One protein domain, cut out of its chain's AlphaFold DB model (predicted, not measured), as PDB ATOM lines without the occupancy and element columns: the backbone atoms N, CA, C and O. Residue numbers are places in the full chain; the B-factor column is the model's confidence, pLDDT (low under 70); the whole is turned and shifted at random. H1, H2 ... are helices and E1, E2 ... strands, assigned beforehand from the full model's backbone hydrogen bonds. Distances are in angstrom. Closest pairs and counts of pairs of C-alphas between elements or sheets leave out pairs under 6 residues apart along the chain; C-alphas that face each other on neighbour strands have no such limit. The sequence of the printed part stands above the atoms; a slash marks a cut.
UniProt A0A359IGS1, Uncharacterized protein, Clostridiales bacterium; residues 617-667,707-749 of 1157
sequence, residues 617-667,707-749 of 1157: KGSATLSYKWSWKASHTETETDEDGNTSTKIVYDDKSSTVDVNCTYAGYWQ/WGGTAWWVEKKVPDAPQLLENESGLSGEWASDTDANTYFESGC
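AT A GLANCE: This is residues 617 to 667 and 707 to 749 of the 1157 residues of an uncharacterized protein of Clostridiales bacterium (UniProt A0A359IGS1). The model is a long, twisted two-stranded hairpin of E1 and E2, drawn out into a rod, with a short strand beside part of each: E3 beside E2 near the hairpin's open end, and E4 beside E1 farther along. The small helix H1 is also near the open end, while at the turn end residues 632 to 637 of E1 and 643 to 648 of E2 have no third strand beside them. The printed part has 94 residues, with four named strands and then one named helix along the chain, E1 E2 E3 E4 H1; the sheet's order is E3 - E2 - E1 - E4, all antiparallel, and the class is mostly strand. The whole is extended, with a radius of gyration of the C-alphas of 21.1 A and spans of 78 by 23 by 14 A.

HOW THE PARTS SIT: E1, residues 617 to 637, and E2, residues 643 to 665, form a hairpin over a tight link, antiparallel at 179 degrees between their directions. N 618 and O 662 are within hydrogen-bond range at 2.9 A near one end, as are N 636 and O 644 at 3.0 A near the other. E3, residues 712 to 715, is an antiparallel neighbour of E2 at 112 degrees; the C-alphas of Trp 713 and Tyr 662 face each other at 4.2 A, and N 663 and O 712 are 2.9 A apart, within hydrogen-bond range. E4, residues 728 to 735, is an antiparallel neighbour of E1 at 154 degrees, with N 627 and O 732 within hydrogen-bond range at 2.8 A. E3 and E4 are edge strands and are apart. The sheet is twisted and curled like part of a barrel. H1, residues 743 to 748, only grazes the sheet with its residues 744 to 748; every O i to N i+4 pair in it is within hydrogen-bond range.

IN THESE COORDINATES: E1 begins at C-alpha 617 (127.429, 123.065, 130.778) and measures 62.1 A from first to last C-alpha. E2 measures 67.9 A and begins at C-alpha 643 (66.201, 127.314, 118.761). E3 measures 9.3 A, E4 21.2 A and H1 7.2 A. H1 ends at C-alpha 748 (119.824, 122.623, 117.326).

THE WHOLE: The two C-alphas farthest apart, those of Asp 640 and Gln 667, are 78.2 A apart. Residues 668 to 706 are not printed, and C-alphas 667 and 707 are 6.4 A apart across the cut. The link from E3 to E4, residues 716 to 727, is long; that from E4 to H1 is short. The mean pLDDT of the printed part is 71.7, and 38 residues are under 70, among them residues 661 to 667, 707 to 715 and 737 to 749.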
ATOM      1  N   LYS A 617     128.800 123.086 130.249       58.44
ATOM      2  CA  LYS A 617     127.429 123.065 130.778       58.44
ATOM      3  C   LYS A 617     126.677 124.254 130.183       58.44
ATOM      4  O   LYS A 617     127.121 125.389 130.333       58.44
ATOM      5  N   GLY A 618     125.555 123.993 129.520       59.47
ATOM      6  CA  GLY A 618     124.748 125.003 128.840       59.47
ATOM      7  C   GLY A 618     123.279 124.948 129.250       59.47
ATOM      8  O   GLY A 618     122.781 123.916 129.699       59.47
ATOM      9  N   SER A 619     122.580 126.065 129.067       65.69
ATOM     10  CA  SER A 619     121.126 126.156 129.238       65.69
ATOM     11  C   SER A 619     120.449 126.235 127.874       65.69
ATOM     12  O   SER A 619     120.927 126.940 126.986       65.69
ATOM     13  N   ALA A 620     119.324 125.545 127.720       69.62
ATOM     14  CA  ALA A 620     118.468 125.605 126.541       69.62
ATOM     15  C   ALA A 620     117.019 125.839 126.974       69.62
ATOM     16  O   ALA A 620     116.558 125.257 127.955       69.62
ATOM     17  N   THR A 621     116.287 126.659 126.230       77.25
ATOM     18  CA  THR A 621     114.843 126.820 126.414       77.25
ATOM     19  C   THR A 621     114.141 125.915 125.406       77.25
ATOM     20  O   THR A 621     114.338 126.079 124.204       77.25
ATOM     21  N   LEU A 622     113.374 124.937 125.893       76.25
ATOM     22  CA  LEU A 622     112.614 123.988 125.072       76.25
ATOM     23  C   LEU A 622     111.112 124.246 125.235       76.25
ATOM     24  O   LEU A 622     110.662 124.552 126.340       76.25
ATOM     25  N   SER A 623     110.331 124.078 124.169       78.88
ATOM     26  CA  SER A 623     108.902 124.400 124.168       78.88
ATOM     27  C   SER A 623     108.037 123.148 124.363       78.88
ATOM     28  O   SER A 623     108.029 122.229 123.542       78.88
ATOM     29  N   TYR A 624     107.269 123.113 125.454       80.19
ATOM     30  CA  TYR A 624     106.316 122.040 125.748       80.19
ATOM     31  C   TYR A 624     104.902 122.459 125.350       80.19
ATOM     32  O   TYR A 624     104.414 123.500 125.795       80.19
ATOM     33  N   LYS A 625     104.221 121.656 124.532       84.19
ATOM     34  CA  LYS A 625     102.878 121.949 124.035       84.19
ATOM     35  C   LYS A 625     101.832 121.112 124.763       84.19
ATOM     36  O   LYS A 625     101.837 119.885 124.715       84.19
ATOM     37  N   TRP A 626     100.880 121.797 125.378       82.69
ATOM     38  CA  TRP A 626      99.660 121.230 125.940       82.69
ATOM     39  C   TRP A 626      98.506 121.385 124.950       82.69
ATOM     40  O   TRP A 626      98.346 122.455 124.366       82.69
ATOM     41  N   SER A 627      97.684 120.350 124.777       83.81
ATOM     42  CA  SER A 627      96.489 120.366 123.921       83.81
ATOM     43  C   SER A 627      95.282 119.788 124.668       83.81
ATOM     44  O   SER A 627      95.413 118.789 125.369       83.81
ATOM     45  N   TRP A 628      94.112 120.416 124.551       86.56
ATOM     46  CA  TRP A 628      92.861 120.011 125.212       86.56
ATOM     47  C   TRP A 628      91.641 120.448 124.389       86.56
ATOM     48  O   TRP A 628      91.788 121.035 123.318       86.56
ATOM     49  N   LYS A 629      90.425 120.172 124.875       83.12
ATOM     50  CA  LYS A 629      89.174 120.587 124.222       83.12
ATOM     51  C   LYS A 629      88.330 121.461 125.132       83.12
ATOM     52  O   LYS A 629      88.080 121.084 126.276       83.12
ATOM     53  N   ALA A 630      87.846 122.581 124.610       83.69
ATOM     54  CA  ALA A 630      86.891 123.455 125.280       83.69
ATOM     55  C   ALA A 630      85.496 123.240 124.698       83.69
ATOM     56  O   ALA A 630      85.321 123.295 123.484       83.69
ATOM     57  N   SER A 631      84.505 122.994 125.553       80.25
ATOM     58  CA  SER A 631      83.110 122.869 125.133       80.25
ATOM     59  C   SER A 631      82.382 124.208 125.204       80.25
ATOM     60  O   SER A 631      82.497 124.941 126.191       80.25
ATOM     61  N   HIS A 632      81.610 124.532 124.171       78.69
ATOM     62  CA  HIS A 632      80.701 125.676 124.167       78.69
ATOM     63  C   HIS A 632      79.360 125.322 123.537       78.69
ATOM     64  O   HIS A 632      79.195 124.321 122.839       78.69
ATOM     65  N   THR A 633      78.379 126.165 123.829       77.31
ATOM     66  CA  THR A 633      76.981 125.938 123.488       77.31
ATOM     67  C   THR A 633      76.601 126.820 122.308       77.31
ATOM     68  O   THR A 633      76.353 128.015 122.477       77.31
ATOM     69  N   GLU A 634      76.533 126.244 121.111       77.44
ATOM     70  CA  GLU A 634      75.990 126.939 119.945       77.44
ATOM     71  C   GLU A 634      74.473 126.786 119.911       77.44
ATOM     72  O   GLU A 634      73.929 125.701 120.129       77.44
ATOM     73  N   THR A 635      73.791 127.897 119.640       73.06
ATOM     74  CA  THR A 635      72.342 127.921 119.456       73.06
ATOM     75  C   THR A 635      72.052 128.292 118.011       73.06
ATOM     76  O   THR A 635      72.317 129.420 117.598       73.06
ATOM     77  N   GLU A 636      71.527 127.339 117.249       71.50
ATOM     78  CA  GLU A 636      71.079 127.553 115.876       71.50
ATOM     79  C   GLU A 636      69.561 127.735 115.886       71.50
ATOM     80  O   GLU A 636      68.830 126.875 116.388       71.50
ATOM     81  N   THR A 637      69.096 128.865 115.355       70.06
ATOM     82  CA  THR A 637      67.672 129.135 115.132       70.06
ATOM     83  C   THR A 637      67.323 128.754 113.699       70.06
ATOM     84  O   THR A 637      67.967 129.251 112.772       70.06
ATOM     85  N   ASP A 638      66.326 127.893 113.510       71.44
ATOM     86  CA  ASP A 638      65.814 127.563 112.177       71.44
ATOM     87  C   ASP A 638      64.966 128.705 111.573       71.44
ATOM     88  O   ASP A 638      64.671 129.711 112.225       71.44
ATOM     89  N   GLU A 639      64.582 128.565 110.300       69.69
ATOM     90  CA  GLU A 639      63.779 129.573 109.582       69.69
ATOM     91  C   GLU A 639      62.358 129.747 110.166       69.69
ATOM     92  O   GLU A 639      61.724 130.776 109.924       69.69
ATOM     93  N   ASP A 640      61.886 128.791 110.977       69.75
ATOM     94  CA  ASP A 640      60.596 128.818 111.680       69.75
ATOM     95  C   ASP A 640      60.692 129.446 113.092       69.75
ATOM     96  O   ASP A 640      59.671 129.675 113.749       69.75
ATOM     97  N   GLY A 641      61.902 129.773 113.561       68.62
ATOM     98  CA  GLY A 641      62.154 130.416 114.851       68.62
ATOM     99  C   GLY A 641      62.386 129.462 116.028       68.62
ATOM    100  O   GLY A 641      62.458 129.930 117.168       68.62
ATOM    101  N   ASN A 642      62.522 128.153 115.797       71.12
ATOM    102  CA  ASN A 642      62.886 127.202 116.847       71.12
ATOM    103  C   ASN A 642      64.396 127.251 117.092       71.12
ATOM    104  O   ASN A 642      65.196 127.123 116.167       71.12
ATOM    105  N   THR A 643      64.798 127.385 118.352       70.56
ATOM    106  CA  THR A 643      66.201 127.314 118.761       70.56
ATOM    107  C   THR A 643      66.586 125.890 119.148       70.56
ATOM    108  O   THR A 643      66.030 125.307 120.079       70.56
ATOM    109  N   SER A 644      67.580 125.342 118.452       67.00
ATOM    110  CA  SER A 644      68.241 124.088 118.810       67.00
ATOM    111  C   SER A 644      69.619 124.372 119.403       67.00
ATOM    112  O   SER A 644      70.289 125.336 119.032       67.00
ATOM    113  N   THR A 645      70.035 123.551 120.364       73.00
ATOM    114  CA  THR A 645      71.230 123.800 121.172       73.00
ATOM    115  C   THR A 645      72.174 122.610 121.066       73.00
ATOM    116  O   THR A 645      71.826 121.509 121.494       73.00
ATOM    117  N   LYS A 646      73.369 122.825 120.506       77.12
ATOM    118  CA  LYS A 646      74.410 121.797 120.351       77.12
ATOM    119  C   LYS A 646      75.647 122.162 121.176       77.12
ATOM    120  O   LYS A 646      76.040 123.325 121.240       77.12
ATOM    121  N   ILE A 647      76.260 121.155 121.796       77.31
ATOM    122  CA  ILE A 647      77.574 121.296 122.431       77.31
ATOM    123  C   ILE A 647      78.623 121.034 121.351       77.31
ATOM    124  O   ILE A 647      78.662 119.947 120.774       77.31
ATOM    125  N   VAL A 648      79.444 122.040 121.071       79.25
ATOM    126  CA  VAL A 648      80.592 121.962 120.162       79.25
ATOM    127  C   VAL A 648      81.863 121.901 121.006       79.25
ATOM    128  O   VAL A 648      81.886 122.409 122.125       79.25
ATOM    129  N   TYR A 649      82.902 121.244 120.489       80.38
ATOM    130  CA  TYR A 649      84.215 121.173 121.122       80.38
ATOM    131  C   TYR A 649      85.252 121.837 120.221       80.38
ATOM    132  O   TYR A 649      85.548 121.322 119.143       80.38
ATOM    133  N   ASP A 650      85.824 122.940 120.690       83.19
ATOM    134  CA  ASP A 650      86.994 123.566 120.089       83.19
ATOM    135  C   ASP A 650      88.265 122.889 120.607       83.19
ATOM    136  O   ASP A 650      88.473 122.810 121.822       83.19
ATOM    137  N   ASP A 651      89.166 122.489 119.712       85.44
ATOM    138  CA  ASP A 651      90.527 122.129 120.110       85.44
ATOM    139  C   ASP A 651      91.286 123.405 120.542       85.44
ATOM    140  O   ASP A 651      91.287 124.427 119.847       85.44
ATOM    141  N   LYS A 652      91.923 123.357 121.714       83.62
ATOM    142  CA  LYS A 652      92.755 124.421 122.291       83.62
ATOM    143  C   LYS A 652      94.161 123.885 122.542       83.62
ATOM    144  O   LYS A 652      94.354 122.694 122.778       83.62
ATOM    145  N   SER A 653      95.151 124.773 122.522       83.56
ATOM    146  CA  SER A 653      96.513 124.436 122.931       83.56
ATOM    147  C   SER A 653      97.240 125.637 123.515       83.56
ATOM    148  O   SER A 653      97.036 126.761 123.051       83.56
ATOM    149  N   SER A 654      98.148 125.389 124.453       83.38
ATOM    150  CA  SER A 654      99.138 126.354 124.927       83.38
ATOM    151  C   SER A 654     100.539 125.772 124.791       83.38
ATOM    152  O   SER A 654     100.738 124.562 124.880       83.38
ATOM    153  N   THR A 655     101.514 126.649 124.588       82.94
ATOM    154  CA  THR A 655     102.932 126.295 124.622       82.94
ATOM    155  C   THR A 655     103.555 126.963 125.838       82.94
ATOM    156  O   THR A 655     103.279 128.133 126.108       82.94
ATOM    157  N   VAL A 656     104.363 126.216 126.583       82.75
ATOM    158  CA  VAL A 656     105.113 126.694 127.745       82.75
ATOM    159  C   VAL A 656     106.590 126.452 127.485       82.75
ATOM    160  O   VAL A 656     107.013 125.316 127.280       82.75
ATOM    161  N   ASP A 657     107.368 127.526 127.519       82.56
ATOM    162  CA  ASP A 657     108.815 127.474 127.363       82.56
ATOM    163  C   ASP A 657     109.481 127.124 128.695       82.56
ATOM    164  O   ASP A 657     109.204 127.735 129.731       82.56
ATOM    165  N   VAL A 658     110.364 126.126 128.676       78.25
ATOM    166  CA  VAL A 658     110.984 125.564 129.877       78.25
ATOM    167  C   VAL A 658     112.498 125.552 129.746       78.25
ATOM    168  O   VAL A 658     113.068 124.954 128.832       78.25
ATOM    169  N   ASN A 659     113.165 126.181 130.713       79.38
ATOM    170  CA  ASN A 659     114.619 126.182 130.800       79.38
ATOM    171  C   ASN A 659     115.119 124.816 131.292       79.38
ATOM    172  O   ASN A 659     114.880 124.421 132.435       79.38
ATOM    173  N   CYS A 660     115.824 124.123 130.405       70.50
ATOM    174  CA  CYS A 660     116.515 122.861 130.623       70.50
ATOM    175  C   CYS A 660     118.036 123.087 130.604       70.50
ATOM    176  O   CYS A 660     118.527 124.076 130.061       70.50
ATOM    177  N   THR A 661     118.794 122.159 131.185       69.06
ATOM    178  CA  THR A 661     120.264 122.231 131.273       69.06
ATOM    179  C   THR A 661     120.890 121.003 130.622       69.06
ATOM    180  O   THR A 661     120.424 119.890 130.870       69.06
ATOM    181  N   TYR A 662     121.955 121.175 129.840       67.31
ATOM    182  CA  TYR A 662     122.717 120.104 129.183       67.31
ATOM    183  C   TYR A 662     124.224 120.210 129.469       67.31
ATOM    184  O   TYR A 662     124.704 121.246 129.934       67.31
ATOM    185  N   ALA A 663     124.968 119.134 129.208       58.19
ATOM    186  CA  ALA A 663     126.428 119.082 129.308       58.19
ATOM    187  C   ALA A 663     127.045 118.141 128.252       58.19
ATOM    188  O   ALA A 663     126.315 117.385 127.620       58.19
ATOM    189  N   GLY A 664     128.368 118.192 128.059       57.28
ATOM    190  CA  GLY A 664     129.123 117.309 127.150       57.28
ATOM    191  C   GLY A 664     130.646 117.496 127.257       57.28
ATOM    192  O   GLY A 664     131.101 118.245 128.131       57.28
ATOM    193  N   TYR A 665     131.424 116.844 126.381       53.19
ATOM    194  CA  TYR A 665     132.891 116.991 126.269       53.19
ATOM    195  C   TYR A 665     133.425 116.711 124.844       53.19
ATOM    196  O   TYR A 665     132.850 115.906 124.119       53.19
ATOM    197  N   TRP A 666     134.543 117.324 124.440       50.88
ATOM    198  CA  TRP A 666     135.179 117.062 123.134       50.88
ATOM    199  C   TRP A 666     135.918 115.712 123.120       50.88
ATOM    200  O   TRP A 666     136.629 115.391 124.073       50.88
ATOM    201  N   GLN A 667     135.803 114.942 122.034       50.22
ATOM    202  CA  GLN A 667     136.695 113.801 121.763       50.22
ATOM    203  C   GLN A 667     138.106 114.280 121.348       50.22
ATOM    204  O   GLN A 667     138.319 115.471 121.108       50.22
ATOM    205  N   TRP A 707     132.069 116.604 119.143       53.19
ATOM    206  CA  TRP A 707     131.296 116.979 120.347       53.19
ATOM    207  C   TRP A 707     129.893 116.349 120.406       53.19
ATOM    208  O   TRP A 707     129.384 116.027 121.475       53.19
ATOM    209  N   GLY A 708     129.216 116.201 119.261       55.03
ATOM    210  CA  GLY A 708     127.785 115.855 119.241       55.03
ATOM    211  C   GLY A 708     127.455 114.488 119.857       55.03
ATOM    212  O   GLY A 708     126.412 114.333 120.484       55.03
ATOM    213  N   GLY A 709     128.362 113.511 119.737       57.00
ATOM    214  CA  GLY A 709     128.165 112.149 120.249       57.00
ATOM    215  C   GLY A 709     128.310 111.987 121.769       57.00
ATOM    216  O   GLY A 709     128.126 110.883 122.276       57.00
ATOM    217  N   THR A 710     128.666 113.049 122.496       55.62
ATOM    218  CA  THR A 710     129.020 113.014 123.928       55.62
ATOM    219  C   THR A 710     128.201 114.002 124.769       55.62
ATOM    220  O   THR A 710     128.523 114.214 125.938       55.62
ATOM    221  N   ALA A 711     127.142 114.604 124.214       57.47
ATOM    222  CA  ALA A 711     126.263 115.541 124.916       57.47
ATOM    223  C   ALA A 711     125.036 114.853 125.561       57.47
ATOM    224  O   ALA A 711     124.495 113.886 125.028       57.47
ATOM    225  N   TRP A 712     124.570 115.355 126.712       61.59
ATOM    226  CA  TRP A 712     123.395 114.837 127.430       61.59
ATOM    227  C   TRP A 712     122.634 115.916 128.217       61.59
ATOM    228  O   TRP A 712     123.187 116.942 128.619       61.59
ATOM    229  N   TRP A 713     121.352 115.665 128.511       62.94
ATOM    230  CA  TRP A 713     120.547 116.516 129.396       62.94
ATOM    231  C   TRP A 713     120.906 116.286 130.871       62.94
ATOM    232  O   TRP A 713     120.824 115.168 131.378       62.94
ATOM    233  N   VAL A 714     121.279 117.358 131.572       63.03
ATOM    234  CA  VAL A 714     121.545 117.385 133.022       63.03
ATOM    235  C   VAL A 714     120.247 117.582 133.802       63.03
ATOM    236  O   VAL A 714     120.015 116.908 134.800       63.03
ATOM    237  N   GLU A 715     119.383 118.484 133.333       65.31
ATOM    238  CA  GLU A 715     118.076 118.739 133.932       65.31
ATOM    239  C   GLU A 715     117.047 118.999 132.824       65.31
ATOM    240  O   GLU A 715     117.081 120.039 132.165       65.31
ATOM    241  N   LYS A 716     116.133 118.043 132.614       70.19
ATOM    242  CA  LYS A 716     114.985 118.160 131.702       70.19
ATOM    243  C   LYS A 716     113.719 118.329 132.538       70.19
ATOM    244  O   LYS A 716     113.371 117.440 133.314       70.19
ATOM    245  N   LYS A 717     113.034 119.461 132.385       69.38
ATOM    246  CA  LYS A 717     111.814 119.797 133.133       69.38
ATOM    247  C   LYS A 717     110.592 119.659 132.233       69.38
ATOM    248  O   LYS A 717     110.556 120.240 131.159       69.38
ATOM    249  N   VAL A 718     109.591 118.908 132.684       74.81
ATOM    250  CA  VAL A 718     108.233 118.960 132.123       74.81
ATOM    251  C   VAL A 718     107.469 120.000 132.949       74.81
ATOM    252  O   VAL A 718     107.559 119.935 134.178       74.81
ATOM    253  N   PRO A 719     106.791 120.987 132.336       75.94
ATOM    254  CA  PRO A 719     106.059 121.999 133.087       75.94
ATOM    255  C   PRO A 719     104.784 121.403 133.686       75.94
ATOM    256  O   PRO A 719     104.267 120.404 133.186       75.94
ATOM    257  N   ASP A 720     104.246 122.035 134.727       79.50
ATOM    258  CA  ASP A 720     102.953 121.632 135.278       79.50
ATOM    259  C   ASP A 720     101.828 121.797 134.242       79.50
ATOM    260  O   ASP A 720     101.843 122.693 133.390       79.50
ATOM    261  N   ALA A 721     100.835 120.913 134.329       76.06
ATOM    262  CA  ALA A 721      99.644 120.953 133.493       76.06
ATOM    263  C   ALA A 721      98.856 122.263 133.718       76.06
ATOM    264  O   ALA A 721      98.597 122.615 134.875       76.06
ATOM    265  N   PRO A 722      98.429 122.983 132.659       78.88
ATOM    266  CA  PRO A 722      97.589 124.166 132.813       78.88
ATOM    267  C   PRO A 722      96.260 123.814 133.495       78.88
ATOM    268  O   PRO A 722      95.664 122.769 133.226       78.88
ATOM    269  N   GLN A 723      95.775 124.705 134.363       81.38
ATOM    270  CA  GLN A 723      94.446 124.553 134.954       81.38
ATOM    271  C   GLN A 723      93.370 124.783 133.891       81.38
ATOM    272  O   GLN A 723      93.303 125.853 133.291       81.38
ATOM    273  N   LEU A 724      92.532 123.767 133.694       79.94
ATOM    274  CA  LEU A 724      91.370 123.805 132.815       79.94
ATOM    275  C   LEU A 724      90.185 124.510 133.488       79.94
ATOM    276  O   LEU A 724      89.978 124.374 134.697       79.94
ATOM    277  N   LEU A 725      89.374 125.210 132.696       79.62
ATOM    278  CA  LEU A 725      88.062 125.707 133.123       79.62
ATOM    279  C   LEU A 725      87.030 124.562 133.190       79.62
ATOM    280  O   LEU A 725      87.213 123.513 132.578       79.62
ATOM    281  N   GLU A 726      85.908 124.756 133.897       77.69
ATOM    282  CA  GLU A 726      84.876 123.708 134.088       77.69
ATOM    283  C   GLU A 726      84.288 123.148 132.777       77.69
ATOM    284  O   GLU A 726      83.777 122.029 132.757       77.69
ATOM    285  N   ASN A 727      84.350 123.909 131.682       79.44
ATOM    286  CA  ASN A 727      83.885 123.499 130.358       79.44
ATOM    287  C   ASN A 727      84.980 122.846 129.489       79.44
ATOM    288  O   ASN A 727      84.722 122.548 128.321       79.44
ATOM    289  N   GLU A 728      86.186 122.628 130.012       82.94
ATOM    290  CA  GLU A 728      87.343 122.107 129.280       82.94
ATOM    291  C   GLU A 728      87.751 120.701 129.758       82.94
ATOM    292  O   GLU A 728      87.632 120.356 130.931       82.94
ATOM    293  N   SER A 729      88.229 119.844 128.847       76.56
ATOM    294  CA  SER A 729      88.623 118.463 129.176       76.56
ATOM    295  C   SER A 729      89.608 117.850 128.171       76.56
ATOM    296  O   SER A 729      89.842 118.394 127.091       76.56
ATOM    297  N   GLY A 730      90.180 116.689 128.516       72.81
ATOM    298  CA  GLY A 730      91.005 115.893 127.595       72.81
ATOM    299  C   GLY A 730      92.427 116.417 127.379       72.81
ATOM    300  O   GLY A 730      92.946 116.298 126.275       72.81
ATOM    301  N   LEU A 731      93.035 117.009 128.411       79.44
ATOM    302  CA  LEU A 731      94.390 117.558 128.359       79.44
ATOM    303  C   LEU A 731      95.461 116.476 128.136       79.44
ATOM    304  O   LEU A 731      95.573 115.530 128.916       79.44
ATOM    305  N   SER A 732      96.288 116.672 127.114       79.19
ATOM    306  CA  SER A 732      97.522 115.932 126.843       79.19
ATOM    307  C   SER A 732      98.685 116.901 126.621       79.19
ATOM    308  O   SER A 732      98.479 118.058 126.255       79.19
ATOM    309  N   GLY A 733      99.913 116.445 126.866       79.25
ATOM    310  CA  GLY A 733     101.116 117.262 126.731       79.25
ATOM    311  C   GLY A 733     102.233 116.510 126.024       79.25
ATOM    312  O   GLY A 733     102.444 115.330 126.302       79.25
ATOM    313  N   GLU A 734     102.940 117.200 125.138       80.81
ATOM    314  CA  GLU A 734     104.040 116.675 124.327       80.81
ATOM    315  C   GLU A 734     105.108 117.757 124.091       80.81
ATOM    316  O   GLU A 734     104.833 118.955 124.183       80.81
ATOM    317  N   TRP A 735     106.342 117.357 123.780       77.38
ATOM    318  CA  TRP A 735     107.360 118.300 123.301       77.38
ATOM    319  C   TRP A 735     107.023 118.726 121.870       77.38
ATOM    320  O   TRP A 735     106.622 117.888 121.062       77.38
ATOM    321  N   ALA A 736     107.176 120.012 121.542       73.88
ATOM    322  CA  ALA A 736     106.981 120.462 120.168       73.88
ATOM    323  C   ALA A 736     108.072 119.855 119.261       73.88
ATOM    324  O   ALA A 736     109.241 119.806 119.632       73.88
ATOM    325  N   SER A 737     107.696 119.356 118.080       63.34
ATOM    326  CA  SER A 737     108.576 118.533 117.228       63.34
ATOM    327  C   SER A 737     109.825 119.251 116.702       63.34
ATOM    328  O   SER A 737     110.774 118.606 116.278       63.34
ATOM    329  N   ASP A 738     109.808 120.581 116.690       63.28
ATOM    330  CA  ASP A 738     110.920 121.464 116.327       63.28
ATOM    331  C   ASP A 738     111.884 121.747 117.496       63.28
ATOM    332  O   ASP A 738     112.979 122.262 117.282       63.28
ATOM    333  N   THR A 739     111.498 121.386 118.724       65.06
ATOM    334  CA  THR A 739     112.269 121.573 119.963       65.06
ATOM    335  C   THR A 739     112.284 120.313 120.844       65.06
ATOM    336  O   THR A 739     112.499 120.396 122.056       65.06
ATOM    337  N   ASP A 740     112.103 119.123 120.250       66.06
ATOM    338  CA  ASP A 740     112.276 117.851 120.961       66.06
ATOM    339  C   ASP A 740     113.716 117.750 121.491       66.06
ATOM    340  O   ASP A 740     114.703 117.951 120.781       66.06
ATOM    341  N   ALA A 741     113.818 117.390 122.766       63.84
ATOM    342  CA  ALA A 741     115.050 117.113 123.483       63.84
ATOM    343  C   ALA A 741     115.970 116.098 122.777       63.84
ATOM    344  O   ALA A 741     117.179 116.148 122.997       63.84
ATOM    345  N   ASN A 742     115.426 115.184 121.966       65.31
ATOM    346  CA  ASN A 742     116.229 114.253 121.167       65.31
ATOM    347  C   ASN A 742     116.841 114.954 119.941       65.31
ATOM    348  O   ASN A 742     118.056 114.944 119.757       65.31
ATOM    349  N   THR A 743     116.010 115.634 119.146       65.62
ATOM    350  CA  THR A 743     116.417 116.339 117.919       65.62
ATOM    351  C   THR A 743     117.332 117.538 118.200       65.62
ATOM    352  O   THR A 743     118.163 117.899 117.367       65.62
ATOM    353  N   TYR A 744     117.240 118.137 119.393       67.19
ATOM    354  CA  TYR A 744     118.073 119.273 119.797       67.19
ATOM    355  C   TYR A 744     119.578 119.001 119.653       67.19
ATOM    356  O   TYR A 744     120.291 119.854 119.127       67.19
ATOM    357  N   PHE A 745     120.073 117.822 120.051       60.88
ATOM    358  CA  PHE A 745     121.502 117.496 119.916       60.88
ATOM    359  C   PHE A 745     121.938 117.235 118.468       60.88
ATOM    360  O   PHE A 745     123.105 117.441 118.147       60.88
ATOM    361  N   GLU A 746     121.016 116.839 117.588       59.41
ATOM    362  CA  GLU A 746     121.310 116.511 116.187       59.41
ATOM    363  C   GLU A 746     121.297 117.738 115.262       59.41
ATOM    364  O   GLU A 746     122.061 117.784 114.299       59.41
ATOM    365  N   SER A 747     120.441 118.738 115.529       57.03
ATOM    366  CA  SER A 747     120.256 119.886 114.621       57.03
ATOM    367  C   SER A 747     120.195 121.271 115.274       57.03
ATOM    368  O   SER A 747     120.207 122.267 114.551       57.03
ATOM    369  N   GLY A 748     120.074 121.363 116.603       55.12
ATOM    370  CA  GLY A 748     119.824 122.623 117.326       55.12
ATOM    371  C   GLY A 748     120.888 123.012 118.355       55.12
ATOM    372  O   GLY A 748     120.811 124.103 118.923       55.12
ATOM    373  N   CYS A 749     121.869 122.147 118.613       56.94
ATOM    374  CA  CYS A 749     122.888 122.372 119.626       56.94
ATOM    375  C   CYS A 749     123.881 123.446 119.152       56.94
ATOM    376  O   CYS A 749     124.547 123.247 118.131       56.94
TER     377      CYS A 749